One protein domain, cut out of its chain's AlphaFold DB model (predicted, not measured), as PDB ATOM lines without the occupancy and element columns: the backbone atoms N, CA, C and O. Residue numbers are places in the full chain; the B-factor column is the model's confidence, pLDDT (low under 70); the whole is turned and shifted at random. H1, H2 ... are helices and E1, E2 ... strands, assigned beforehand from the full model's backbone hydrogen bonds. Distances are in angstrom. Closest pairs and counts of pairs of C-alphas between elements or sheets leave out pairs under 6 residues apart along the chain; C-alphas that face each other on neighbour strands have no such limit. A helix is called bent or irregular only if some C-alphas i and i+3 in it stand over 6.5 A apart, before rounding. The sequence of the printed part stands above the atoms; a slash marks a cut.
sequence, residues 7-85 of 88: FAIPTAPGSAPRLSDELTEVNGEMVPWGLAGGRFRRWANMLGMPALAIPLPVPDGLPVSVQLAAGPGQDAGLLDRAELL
ATOM      1  N   PHE A   7      31.807  23.799 -30.614       94.12
ATOM      2  CA  PHE A   7      31.730  25.183 -31.072       94.12
ATOM      3  C   PHE A   7      30.281  25.605 -31.286       94.12
ATOM      4  O   PHE A   7      29.410  24.762 -31.499       94.12
ATOM      5  N   ALA A   8      30.039  26.915 -31.236       94.19
ATOM      6  CA  ALA A   8      28.723  27.502 -31.423       94.19
ATOM      7  C   ALA A   8      28.680  28.385 -32.677       94.19
ATOM      8  O   ALA A   8      29.580  29.195 -32.903       94.19
ATOM      9  N   ILE A   9      27.620  28.249 -33.472       94.88
ATOM     10  CA  ILE A   9      27.302  29.120 -34.615       94.88
ATOM     11  C   ILE A   9      25.801  29.437 -34.615       94.88
ATOM     12  O   ILE A   9      25.038  28.690 -34.012       94.88
ATOM     13  N   PRO A  10      25.320  30.490 -35.293       94.81
ATOM     14  CA  PRO A  10      23.882  30.663 -35.495       94.81
ATOM     15  C   PRO A  10      23.262  29.450 -36.202       94.81
ATOM     16  O   PRO A  10      23.850  28.902 -37.132       94.81
ATOM     17  N   THR A  11      22.056  29.039 -35.806       95.75
ATOM     18  CA  THR A  11      21.347  27.930 -36.479       95.75
ATOM     19  C   THR A  11      20.737  28.357 -37.826       95.75
ATOM     20  O   THR A  11      20.466  27.524 -38.696       95.75
ATOM     21  N   ALA A  12      20.492  29.658 -37.997       95.00
ATOM     22  CA  ALA A  12      19.801  30.264 -39.131       95.00
ATOM     23  C   ALA A  12      20.356  31.677 -39.423       95.00
ATOM     24  O   ALA A  12      20.967  32.276 -38.538       95.00
ATOM     25  N   PRO A  13      20.137  32.226 -40.636       94.00
ATOM     26  CA  PRO A  13      20.595  33.561 -41.041       94.00
ATOM     27  C   PRO A  13      19.925  34.713 -40.285       94.00
ATOM     28  O   PRO A  13      20.434  35.825 -40.308       94.00
ATOM     29  N   GLY A  14      18.785  34.453 -39.648       90.94
ATOM     30  CA  GLY A  14      17.971  35.433 -38.942       90.94
ATOM     31  C   GLY A  14      16.766  34.758 -38.293       90.94
ATOM     32  O   GLY A  14      16.664  33.523 -38.288       90.94
ATOM     33  N   SER A  15      15.841  35.562 -37.765       92.31
ATOM     34  CA  SER A  15      14.540  35.090 -37.285       92.31
ATOM     35  C   SER A  15      13.719  34.444 -38.407       92.31
ATOM     36  O   SER A  15      14.085  34.497 -39.585       92.31
ATOM     37  N   ALA A  16      12.590  33.823 -38.054       93.69
ATOM     38  CA  ALA A  16      11.685  33.299 -39.072       93.69
ATOM     39  C   ALA A  16      11.226  34.440 -40.010       93.69
ATOM     40  O   ALA A  16      10.864  35.515 -39.520       93.69
ATOM     41  N   PRO A  17      11.269  34.234 -41.339       94.50
ATOM     42  CA  PRO A  17      10.859  35.240 -42.305       94.50
ATOM     43  C   PRO A  17       9.331  35.294 -42.376       94.50
ATOM     44  O   PRO A  17       8.625  34.417 -41.865       94.50
ATOM     45  N   ARG A  18       8.797  36.298 -43.070       93.94
ATOM     46  CA  ARG A  18       7.380  36.287 -43.435       93.94
ATOM     47  C   ARG A  18       7.177  35.273 -44.556       93.94
ATOM     48  O   ARG A  18       7.979  35.188 -45.476       93.94
ATOM     49  N   LEU A  19       6.058  34.551 -44.527       93.88
ATOM     50  CA  LEU A  19       5.708  33.611 -45.604       93.88
ATOM     51  C   LEU A  19       5.439  34.308 -46.948       93.88
ATOM     52  O   LEU A  19       5.486  33.670 -47.989       93.88
ATOM     53  N   SER A  20       5.117  35.605 -46.937       96.06
ATOM     54  CA  SER A  20       4.780  36.365 -48.147       96.06
ATOM     55  C   SER A  20       5.971  36.651 -49.058       96.06
ATOM     56  O   SER A  20       5.774  36.859 -50.250       96.06
ATOM     57  N   ASP A  21       7.177  36.730 -48.495       93.69
ATOM     58  CA  ASP A  21       8.402  37.067 -49.225       93.69
ATOM     59  C   ASP A  21       9.499  36.004 -49.055       93.69
ATOM     60  O   ASP A  21      10.288  35.805 -49.973       93.69
ATOM     61  N   GLU A  22       9.527  35.292 -47.923       95.50
ATOM     62  CA  GLU A  22      10.549  34.302 -47.569       95.50
ATOM     63  C   GLU A  22      11.983  34.856 -47.651       95.50
ATOM     64  O   GLU A  22      12.945  34.126 -47.920       95.50
ATOM     65  N   LEU A  23      12.141  36.157 -47.397       95.44
ATOM     66  CA  LEU A  23      13.431  36.841 -47.431       95.44
ATOM     67  C   LEU A  23      13.976  37.099 -46.025       95.44
ATOM     68  O   LEU A  23      13.243  37.205 -45.044       95.44
ATOM     69  N   THR A  24      15.295  37.234 -45.941       94.12
ATOM     70  CA  THR A  24      16.012  37.660 -44.738       94.12
ATOM     71  C   THR A  24      17.145  38.584 -45.117       94.12
ATOM     72  O   THR A  24      17.770  38.400 -46.160       94.12
ATOM     73  N   GLU A  25      17.432  39.550 -44.254       94.19
ATOM     74  CA  GLU A  25      18.609  40.392 -44.412       94.19
ATOM     75  C   GLU A  25      19.852  39.632 -43.931       94.19
ATOM     76  O   GLU A  25      19.858  39.061 -42.840       94.19
ATOM     77  N   VAL A  26      20.902  39.605 -44.748       93.25
ATOM     78  CA  VAL A  26      22.231  39.107 -44.384       93.25
ATOM     79  C   VAL A  26      23.242  40.145 -44.843       93.25
ATOM     80  O   VAL A  26      23.372  40.389 -46.037       93.25
ATOM     81  N   ASN A  27      23.969  40.752 -43.902       92.62
ATOM     82  CA  ASN A  27      24.946  41.813 -44.184       92.62
ATOM     83  C   ASN A  27      24.369  42.975 -45.025       92.62
ATOM     84  O   ASN A  27      25.049  43.490 -45.909       92.62
ATOM     85  N   GLY A  28      23.119  43.375 -44.769       94.88
ATOM     86  CA  GLY A  28      22.438  44.448 -45.502       94.88
ATOM     87  C   GLY A  28      21.824  44.036 -46.846       94.88
ATOM     88  O   GLY A  28      21.225  44.875 -47.515       94.88
ATOM     89  N   GLU A  29      21.936  42.769 -47.255       95.19
ATOM     90  CA  GLU A  29      21.322  42.258 -48.483       95.19
ATOM     91  C   GLU A  29      20.124  41.356 -48.184       95.19
ATOM     92  O   GLU A  29      20.210  40.425 -47.379       95.19
ATOM     93  N   MET A  30      19.010  41.587 -48.882       95.44
ATOM     94  CA  MET A  30      17.840  40.713 -48.816       95.44
ATOM     95  C   MET A  30      18.062  39.465 -49.672       95.44
ATOM     96  O   MET A  30      18.157  39.546 -50.896       95.44
ATOM     97  N   VAL A  31      18.115  38.300 -49.030       95.19
ATOM     98  CA  VAL A  31      18.375  37.004 -49.674       95.19
ATOM     99  C   VAL A  31      17.275  35.985 -49.353       95.19
ATOM    100  O   VAL A  31      16.635  36.091 -48.305       95.19
ATOM    101  N   PRO A  32      17.059  34.954 -50.198       95.38
ATOM    102  CA  PRO A  32      16.117  33.882 -49.886       95.38
ATOM    103  C   PRO A  32      16.502  33.151 -48.595       95.38
ATOM    104  O   PRO A  32      17.593  32.571 -48.498       95.38
ATOM    105  N   TRP A  33      15.597  33.133 -47.614       95.12
ATOM    106  CA  TRP A  33      15.860  32.594 -46.278       95.12
ATOM    107  C   TRP A  33      16.260  31.119 -46.325       95.12
ATOM    108  O   TRP A  33      17.223  30.718 -45.674       95.12
ATOM    109  N   GLY A  34      15.588  30.307 -47.149       92.00
ATOM    110  CA  GLY A  34      15.896  28.879 -47.280       92.00
ATOM    111  C   GLY A  34      17.299  28.610 -47.838       92.00
ATOM    112  O   GLY A  34      18.005  27.716 -47.357       92.00
ATOM    113  N   LEU A  35      17.738  29.414 -48.813       90.88
ATOM    114  CA  LEU A  35      19.067  29.294 -49.416       90.88
ATOM    115  C   LEU A  35      20.160  29.724 -48.430       90.88
ATOM    116  O   LEU A  35      21.146  29.006 -48.253       90.88
ATOM    117  N   ALA A  36      19.964  30.858 -47.752       93.00
ATOM    118  CA  ALA A  36      20.876  31.341 -46.719       93.00
ATOM    119  C   ALA A  36      20.934  30.379 -45.516       93.00
ATOM    120  O   ALA A  36      22.016  30.014 -45.058       93.00
ATOM    121  N   GLY A  37      19.780  29.871 -45.077       91.25
ATOM    122  CA  GLY A  37      19.613  28.901 -43.992       91.25
ATOM    123  C   GLY A  37      20.322  27.573 -44.208       91.25
ATOM    124  O   GLY A  37      20.764  26.951 -43.240       91.25
ATOM    125  N   GLY A  38      20.486  27.141 -45.459       91.44
ATOM    126  CA  GLY A  38      21.253  25.939 -45.779       91.44
ATOM    127  C   GLY A  38      22.717  26.025 -45.332       91.44
ATOM    128  O   GLY A  38      23.265  25.020 -44.880       91.44
ATOM    129  N   ARG A  39      23.333  27.216 -45.392       91.00
ATOM    130  CA  ARG A  39      24.757  27.421 -45.063       91.00
ATOM    131  C   ARG A  39      25.079  27.109 -43.600       91.00
ATOM    132  O   ARG A  39      26.160  26.613 -43.318       91.00
ATOM    133  N   PHE A  40      24.125  27.326 -42.700       93.44
ATOM    134  CA  PHE A  40      24.320  27.163 -41.258       93.44
ATOM    135  C   PHE A  40      24.184  25.721 -40.766       93.44
ATOM    136  O   PHE A  40      24.694  25.396 -39.702       93.44
ATOM    137  N   ARG A  41      23.513  24.840 -41.523       91.12
ATOM    138  CA  ARG A  41      23.159  23.488 -41.041       91.12
ATOM    139  C   ARG A  41      23.652  22.349 -41.927       91.12
ATOM    140  O   ARG A  41      23.935  21.269 -41.423       91.12
ATOM    141  N   ARG A  42      23.768  22.556 -43.246       93.94
ATOM    142  CA  ARG A  42      24.106  21.467 -44.186       93.94
ATOM    143  C   ARG A  42      25.502  20.895 -43.963       93.94
ATOM    144  O   ARG A  42      25.709  19.711 -44.213       93.94
ATOM    145  N   TRP A  43      26.440  21.719 -43.499       94.00
ATOM    146  CA  TRP A  43      27.813  21.293 -43.251       94.00
ATOM    147  C   TRP A  43      27.874  20.169 -42.202       94.00
ATOM    148  O   TRP A  43      28.632  19.225 -42.392       94.00
ATOM    149  N   ALA A  44      27.039  20.223 -41.155       94.25
ATOM    150  CA  ALA A  44      27.049  19.239 -40.072       94.25
ATOM    151  C   ALA A  44      26.638  17.855 -40.588       94.25
ATOM    152  O   ALA A  44      27.340  16.874 -40.354       94.25
ATOM    153  N   ASN A  45      25.578  17.802 -41.403       93.12
ATOM    154  CA  ASN A  45      25.145  16.576 -42.079       93.12
ATOM    155  C   ASN A  45      26.232  16.028 -43.012       93.12
ATOM    156  O   ASN A  45      26.497  14.832 -43.023       93.12
ATOM    157  N   MET A  46      26.865  16.907 -43.796       95.62
ATOM    158  CA  MET A  46      27.907  16.523 -44.754       95.62
ATOM    159  C   MET A  46      29.150  15.945 -44.064       95.62
ATOM    160  O   MET A  46      29.770  15.032 -44.598       95.62
ATOM    161  N   LEU A  47      29.516  16.473 -42.893       94.50
ATOM    162  CA  LEU A  47      30.689  16.045 -42.128       94.50
ATOM    163  C   LEU A  47      30.377  14.972 -41.071       94.50
ATOM    164  O   LEU A  47      31.291  14.532 -40.377       94.50
ATOM    165  N   GLY A  48      29.112  14.559 -40.927       95.12
ATOM    166  CA  GLY A  48      28.684  13.600 -39.902       95.12
ATOM    167  C   GLY A  48      28.901  14.105 -38.472       95.12
ATOM    168  O   GLY A  48      29.228  13.322 -37.582       95.12
ATOM    169  N   MET A  49      28.789  15.417 -38.260       96.06
ATOM    170  CA  MET A  49      29.026  16.043 -36.961       96.06
ATOM    171  C   MET A  49      27.714  16.161 -36.175       96.06
ATOM    172  O   MET A  49      26.733  16.667 -36.731       96.06
ATOM    173  N   PRO A  50      27.672  15.739 -34.897       97.31
ATOM    174  CA  PRO A  50      26.518  15.978 -34.043       97.31
ATOM    175  C   PRO A  50      26.363  17.478 -33.782       97.31
ATOM    176  O   PRO A  50      27.346  18.188 -33.538       97.31
ATOM    177  N   ALA A  51      25.123  17.961 -33.839       96.94
ATOM    178  CA  ALA A  51      24.803  19.370 -33.673       96.94
ATOM    179  C   ALA A  51      23.415  19.567 -33.039       96.94
ATOM    180  O   ALA A  51      22.423  19.030 -33.531       96.94
ATOM    181  N   LEU A  52      23.337  20.362 -31.970       96.44
ATOM    182  CA  LEU A  52      22.119  20.668 -31.212       96.44
ATOM    183  C   LEU A  52      21.728  22.132 -31.395       96.44
ATOM    184  O   LEU A  52      22.580  23.007 -31.282       96.44
ATOM    185  N   ALA A  53      20.447  22.412 -31.635       95.62
ATOM    186  CA  ALA A  53      19.924  23.776 -31.619       95.62
ATOM    187  C   ALA A  53      19.482  24.148 -30.195       95.62
ATOM    188  O   ALA A  53      18.554  23.546 -29.660       95.62
ATOM    189  N   ILE A  54      20.131  25.148 -29.605       94.56
ATOM    190  CA  ILE A  54      19.855  25.659 -28.262       94.56
ATOM    191  C   ILE A  54      19.110  26.996 -28.384       94.56
ATOM    192  O   ILE A  54      19.666  27.940 -28.961       94.56
ATOM    193  N   PRO A  55      17.865  27.104 -27.886       93.06
ATOM    194  CA  PRO A  55      17.121  28.360 -27.882       93.06
ATOM    195  C   PRO A  55      17.863  29.454 -27.111       93.06
ATOM    196  O   PRO A  55      18.411  29.200 -26.041       93.06
ATOM    197  N   LEU A  56      17.846  30.677 -27.637       90.44
ATOM    198  CA  LEU A  56      18.362  31.847 -26.933       90.44
ATOM    199  C   LEU A  56      17.219  32.717 -26.398       90.44
ATOM    200  O   LEU A  56      16.180  32.818 -27.057       90.44
ATOM    201  N   PRO A  57      17.413  33.393 -25.252       86.12
ATOM    202  CA  PRO A  57      16.484  34.415 -24.802       86.12
ATOM    203  C   PRO A  57      16.643  35.648 -25.698       86.12
ATOM    204  O   PRO A  57      17.714  36.249 -25.777       86.12
ATOM    205  N   VAL A  58      15.569  36.024 -26.384       85.12
ATOM    206  CA  VAL A  58      15.498  37.238 -27.206       85.12
ATOM    207  C   VAL A  58      14.342  38.083 -26.683       85.12
ATOM    208  O   VAL A  58      13.198  37.636 -26.774       85.12
ATOM    209  N   PRO A  59      14.611  39.271 -26.109       81.81
ATOM    210  CA  PRO A  59      13.556  40.213 -25.760       81.81
ATOM    211  C   PRO A  59      12.810  40.647 -27.025       81.81
ATOM    212  O   PRO A  59      13.446  41.019 -28.010       81.81
ATOM    213  N   ASP A  60      11.479  40.590 -26.987       78.62
ATOM    214  CA  ASP A  60      10.582  41.161 -28.000       78.62
ATOM    215  C   ASP A  60      10.908  40.788 -29.460       78.62
ATOM    216  O   ASP A  60      11.119  41.639 -30.325       78.62
ATOM    217  N   GLY A  61      10.895  39.487 -29.765       86.94
ATOM    218  CA  GLY A  61      11.119  38.988 -31.119       86.94
ATOM    219  C   GLY A  61      10.653  37.550 -31.327       86.94
ATOM    220  O   GLY A  61      10.058  36.922 -30.451       86.94
ATOM    221  N   LEU A  62      10.919  37.020 -32.521       93.25
ATOM    222  CA  LEU A  62      10.696  35.603 -32.807       93.25
ATOM    223  C   LEU A  62      11.844  34.759 -32.225       93.25
ATOM    224  O   LEU A  62      12.980  35.239 -32.190       93.25
ATOM    225  N   PRO A  63      11.590  33.498 -31.826       93.19
ATOM    226  CA  PRO A  63      12.627  32.627 -31.285       93.19
ATOM    227  C   PRO A  63      13.823  32.468 -32.231       93.19
ATOM    228  O   PRO A  63      13.658  32.215 -33.427       93.19
ATOM    229  N   VAL A  64      15.030  32.551 -31.673       93.50
ATOM    230  CA  VAL A  64      16.288  32.231 -32.362       93.50
ATOM    231  C   VAL A  64      17.081  31.201 -31.558       93.50
ATOM    232  O   VAL A  64      16.774  30.917 -30.401       93.50
ATOM    233  N   SER A  65      18.095  30.604 -32.181       94.94
ATOM    234  CA  SER A  65      18.942  29.598 -31.536       94.94
ATOM    235  C   SER A  65      20.387  29.680 -32.008       94.94
ATOM    236  O   SER A  65      20.669  30.153 -33.116       94.94
ATOM    237  N   VAL A  66      21.287  29.154 -31.179       94.56
ATOM    238  CA  VAL A  66      22.634  28.762 -31.608       94.56
ATOM    239  C   VAL A  66      22.662  27.265 -31.840       94.56
ATOM    240  O   VAL A  66      21.994  26.504 -31.146       94.56
ATOM    241  N   GLN A  67      23.470  26.833 -32.789       95.25
ATOM    242  CA  GLN A  67      23.857  25.454 -32.946       95.25
ATOM    243  C   GLN A  67      25.134  25.213 -32.145       95.25
ATOM    244  O   GLN A  67      26.148  25.841 -32.439       95.25
ATOM    245  N   LEU A  68      25.096  24.295 -31.182       96.44
ATOM    246  CA  LEU A  68      26.279  23.731 -30.539       96.44
ATOM    247  C   LEU A  68      26.650  22.440 -31.272       96.44
ATOM    248  O   LEU A  68      25.813  21.547 -31.382       96.44
ATOM    249  N   ALA A  69      27.873  22.331 -31.780       96.75
ATOM    250  CA  ALA A  69      28.325  21.158 -32.520       96.75
ATOM    251  C   ALA A  69      29.650  20.609 -31.994       96.75
ATOM    252  O   ALA A  69      30.519  21.368 -31.561       96.75
ATOM    253  N   ALA A  70      29.800  19.289 -32.059       96.81
ATOM    254  CA  ALA A  70      30.979  18.565 -31.597       96.81
ATOM    255  C   ALA A  70      31.514  17.618 -32.680       96.81
ATOM    256  O   ALA A  70      31.019  17.567 -33.805       96.81
ATOM    257  N   GLY A  71      32.580  16.894 -32.348       95.81
ATOM    258  CA  GLY A  71      33.255  15.982 -33.265       95.81
ATOM    259  C   GLY A  71      32.397  14.747 -33.545       95.81
ATOM    260  O   GLY A  71      31.540  14.415 -32.725       95.81
ATOM    261  N   PRO A  72      32.621  14.037 -34.665       95.38
ATOM    262  CA  PRO A  72      31.900  12.799 -34.950       95.38
ATOM    263  C   PRO A  72      31.950  11.812 -33.771       95.38
ATOM    264  O   PRO A  72      33.020  11.572 -33.203       95.38
ATOM    265  N   GLY A  73      30.792  11.260 -33.397       95.38
ATOM    266  CA  GLY A  73      30.645  10.307 -32.289       95.38
ATOM    267  C   GLY A  73      30.708  10.913 -30.880       95.38
ATOM    268  O   GLY A  73      30.813  10.167 -29.911       95.38
ATOM    269  N   GLN A  74      30.676  12.243 -30.745       96.44
ATOM    270  CA  GLN A  74      30.702  12.945 -29.451       96.44
ATOM    271  C   GLN A  74      29.304  13.352 -28.952       96.44
ATOM    272  O   GLN A  74      29.180  14.289 -28.170       96.44
ATOM    273  N   ASP A  75      28.251  12.666 -29.394       97.06
ATOM    274  CA  ASP A  75      26.846  12.973 -29.100       97.06
ATOM    275  C   ASP A  75      26.559  13.082 -27.597       97.06
ATOM    276  O   ASP A  75      25.991  14.075 -27.149       97.06
ATOM    277  N   ALA A  76      27.006  12.099 -26.806       97.06
ATOM    278  CA  ALA A  76      26.817  12.095 -25.354       97.06
ATOM    279  C   ALA A  76      27.489  13.309 -24.698       97.06
ATOM    280  O   ALA A  76      26.842  14.077 -23.997       97.06
ATOM    281  N   GLY A  77      28.760  13.558 -25.025       96.06
ATOM    282  CA  GLY A  77      29.466  14.720 -24.496       96.06
ATOM    283  C   GLY A  77      28.866  16.051 -24.965       96.06
ATOM    284  O   GLY A  77      28.985  17.057 -24.267       96.06
ATOM    285  N   LEU A  78      28.260  16.103 -26.151       96.94
ATOM    286  CA  LEU A  78      27.568  17.295 -26.635       96.94
ATOM    287  C   LEU A  78      26.284  17.559 -25.831       96.94
ATOM    288  O   LEU A  78      26.022  18.710 -25.490       96.94
ATOM    289  N   LEU A  79      25.525  16.510 -25.502       96.75
ATOM    290  CA  LEU A  79      24.336  16.592 -24.646       96.75
ATOM    291  C   LEU A  79      24.694  17.017 -23.218       96.75
ATOM    292  O   LEU A  79      24.094  17.968 -22.722       96.75
ATOM    293  N   ASP A  80      25.718  16.409 -22.611       95.81
ATOM    294  CA  ASP A  80      26.198  16.779 -21.270       95.81
ATOM    295  C   ASP A  80      26.554  18.271 -21.204       95.81
ATOM    296  O   ASP A  80      26.202  18.985 -20.269       95.81
ATOM    297  N   ARG A  81      27.231  18.786 -22.239       93.56
ATOM    298  CA  ARG A  81      27.595  20.208 -22.322       93.56
ATOM    299  C   ARG A  81      26.390  21.112 -22.544       93.56
ATOM    300  O   ARG A  81      26.389  22.232 -22.045       93.56
ATOM    301  N   ALA A  82      25.387  20.654 -23.291       93.94
ATOM    302  CA  ALA A  82      24.152  21.402 -23.482       93.94
ATOM    303  C   ALA A  82      23.354  21.529 -22.174       93.94
ATOM    304  O   ALA A  82      22.767  22.579 -21.940       93.94
ATOM    305  N   GLU A  83      23.381  20.515 -21.305       92.56
ATOM    306  CA  GLU A  83      22.728  20.550 -19.986       92.56
ATOM    307  C   GLU A  83      23.358  21.581 -19.033       92.56
ATOM    308  O   GLU A  83      22.672  22.152 -18.189       92.56
ATOM    309  N   LEU A  84      24.649  21.884 -19.202       90.62
ATOM    310  CA  LEU A  84      25.328  22.941 -18.442       90.62
ATOM    311  C   LEU A  84      24.890  24.353 -18.844       90.62
ATOM    312  O   LEU A  84      25.195  25.313 -18.129       90.62
ATOM    313  N   LEU A  85      24.232  24.513 -19.996       85.56
ATOM    314  CA  LEU A  85      23.723  25.813 -20.405       85.56
ATOM    315  C   LEU A  85      22.525  26.177 -19.522       85.56
ATOM    316  O   LEU A  85      21.660  25.335 -19.279       85.56
TER     317      LEU A  85
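This is residues 7 to 85 of the 88 residues of the protein "Amidase domain-containing protein" of Mesorhizobium sp. B1-1-5 (UniProt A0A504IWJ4). A small sheet of three strands, E1, E5 and E4, has the short helix H2 over E5 and E4, while the longer helix H1 only grazes it. H1 reaches from this sheet to a separate two-strand hairpin, E2 and E3, at the far end of the longest axis from H2. The printed part has 79 residues, with two named helices and five named strands in the order E1, E2, E3, H1, E4, E5, H2; both sheets are antiparallel, and the class is mixed, helices and strands. The whole is only just loose, close to compact, with a radius of gyration of the C-alphas of 14.0 A and spans of 40 by 31 by 20 A.

In the larger sheet, E5, residues 64 to 69, is the inner strand between the edge strands E1, residues 7 to 10, and E4, residues 51 to 56. E1 and E5 are antiparallel at 152 degrees, with N 67 and O 9 at 2.7 A, within hydrogen-bond range. E4 and E5 form a hairpin at 148 degrees, with N 54 and O 66 at 2.8 A. H2, residues 75 to 83, is on this sheet at a height of 9.2 A, over E5 and E4. It runs slantwise to the strands, but only just, at 31 degrees to E5 on the local plane; the closest C-alphas of H2 and E5 are those of Leu 78 and Ala 69, 7.1 A apart. H1, residues 33 to 47, only grazes the sheet with its residues 37 to 45; its closest C-alpha pair with E1 is Phe 40 and Pro 10, 6.8 A. H1 and H2 are apart. E2, residues 23 to 26, and E3, residues 29 to 32, form the second hairpin at 136 degrees, with N 26 and O 29 at 2.8 A. The closest C-alphas of E2 and H1 are those of Leu 23 and Trp 33, 5.0 A apart. Every O i to N i+4 pair in H2 is within hydrogen-bond range; in H1 5 of 11 are, beside 9 of 12 O i to N i+3 pairs.

E5 measures 16.4 A from first to last C-alpha, E4 15.6 A, E1 10.5 A, E3 10.0 A and E2 9.6 A. H1 is 22.6 A long and irregular, with C-alphas 40 and 43 7.1 A apart; H2 is 12.5 A long. E1 begins at C-alpha 7, (31.730, 25.183, -31.072), and H2 ends at C-alpha 83, (22.728, 20.550, -19.986).

The two C-alphas farthest apart are those of Ser 20 and Gly 77, 40.5 A. The link E1 to E2, residues 11 to 22, is long. The printed part has no cut; its mean pLDDT is 93.6, and no printed residue is under 70.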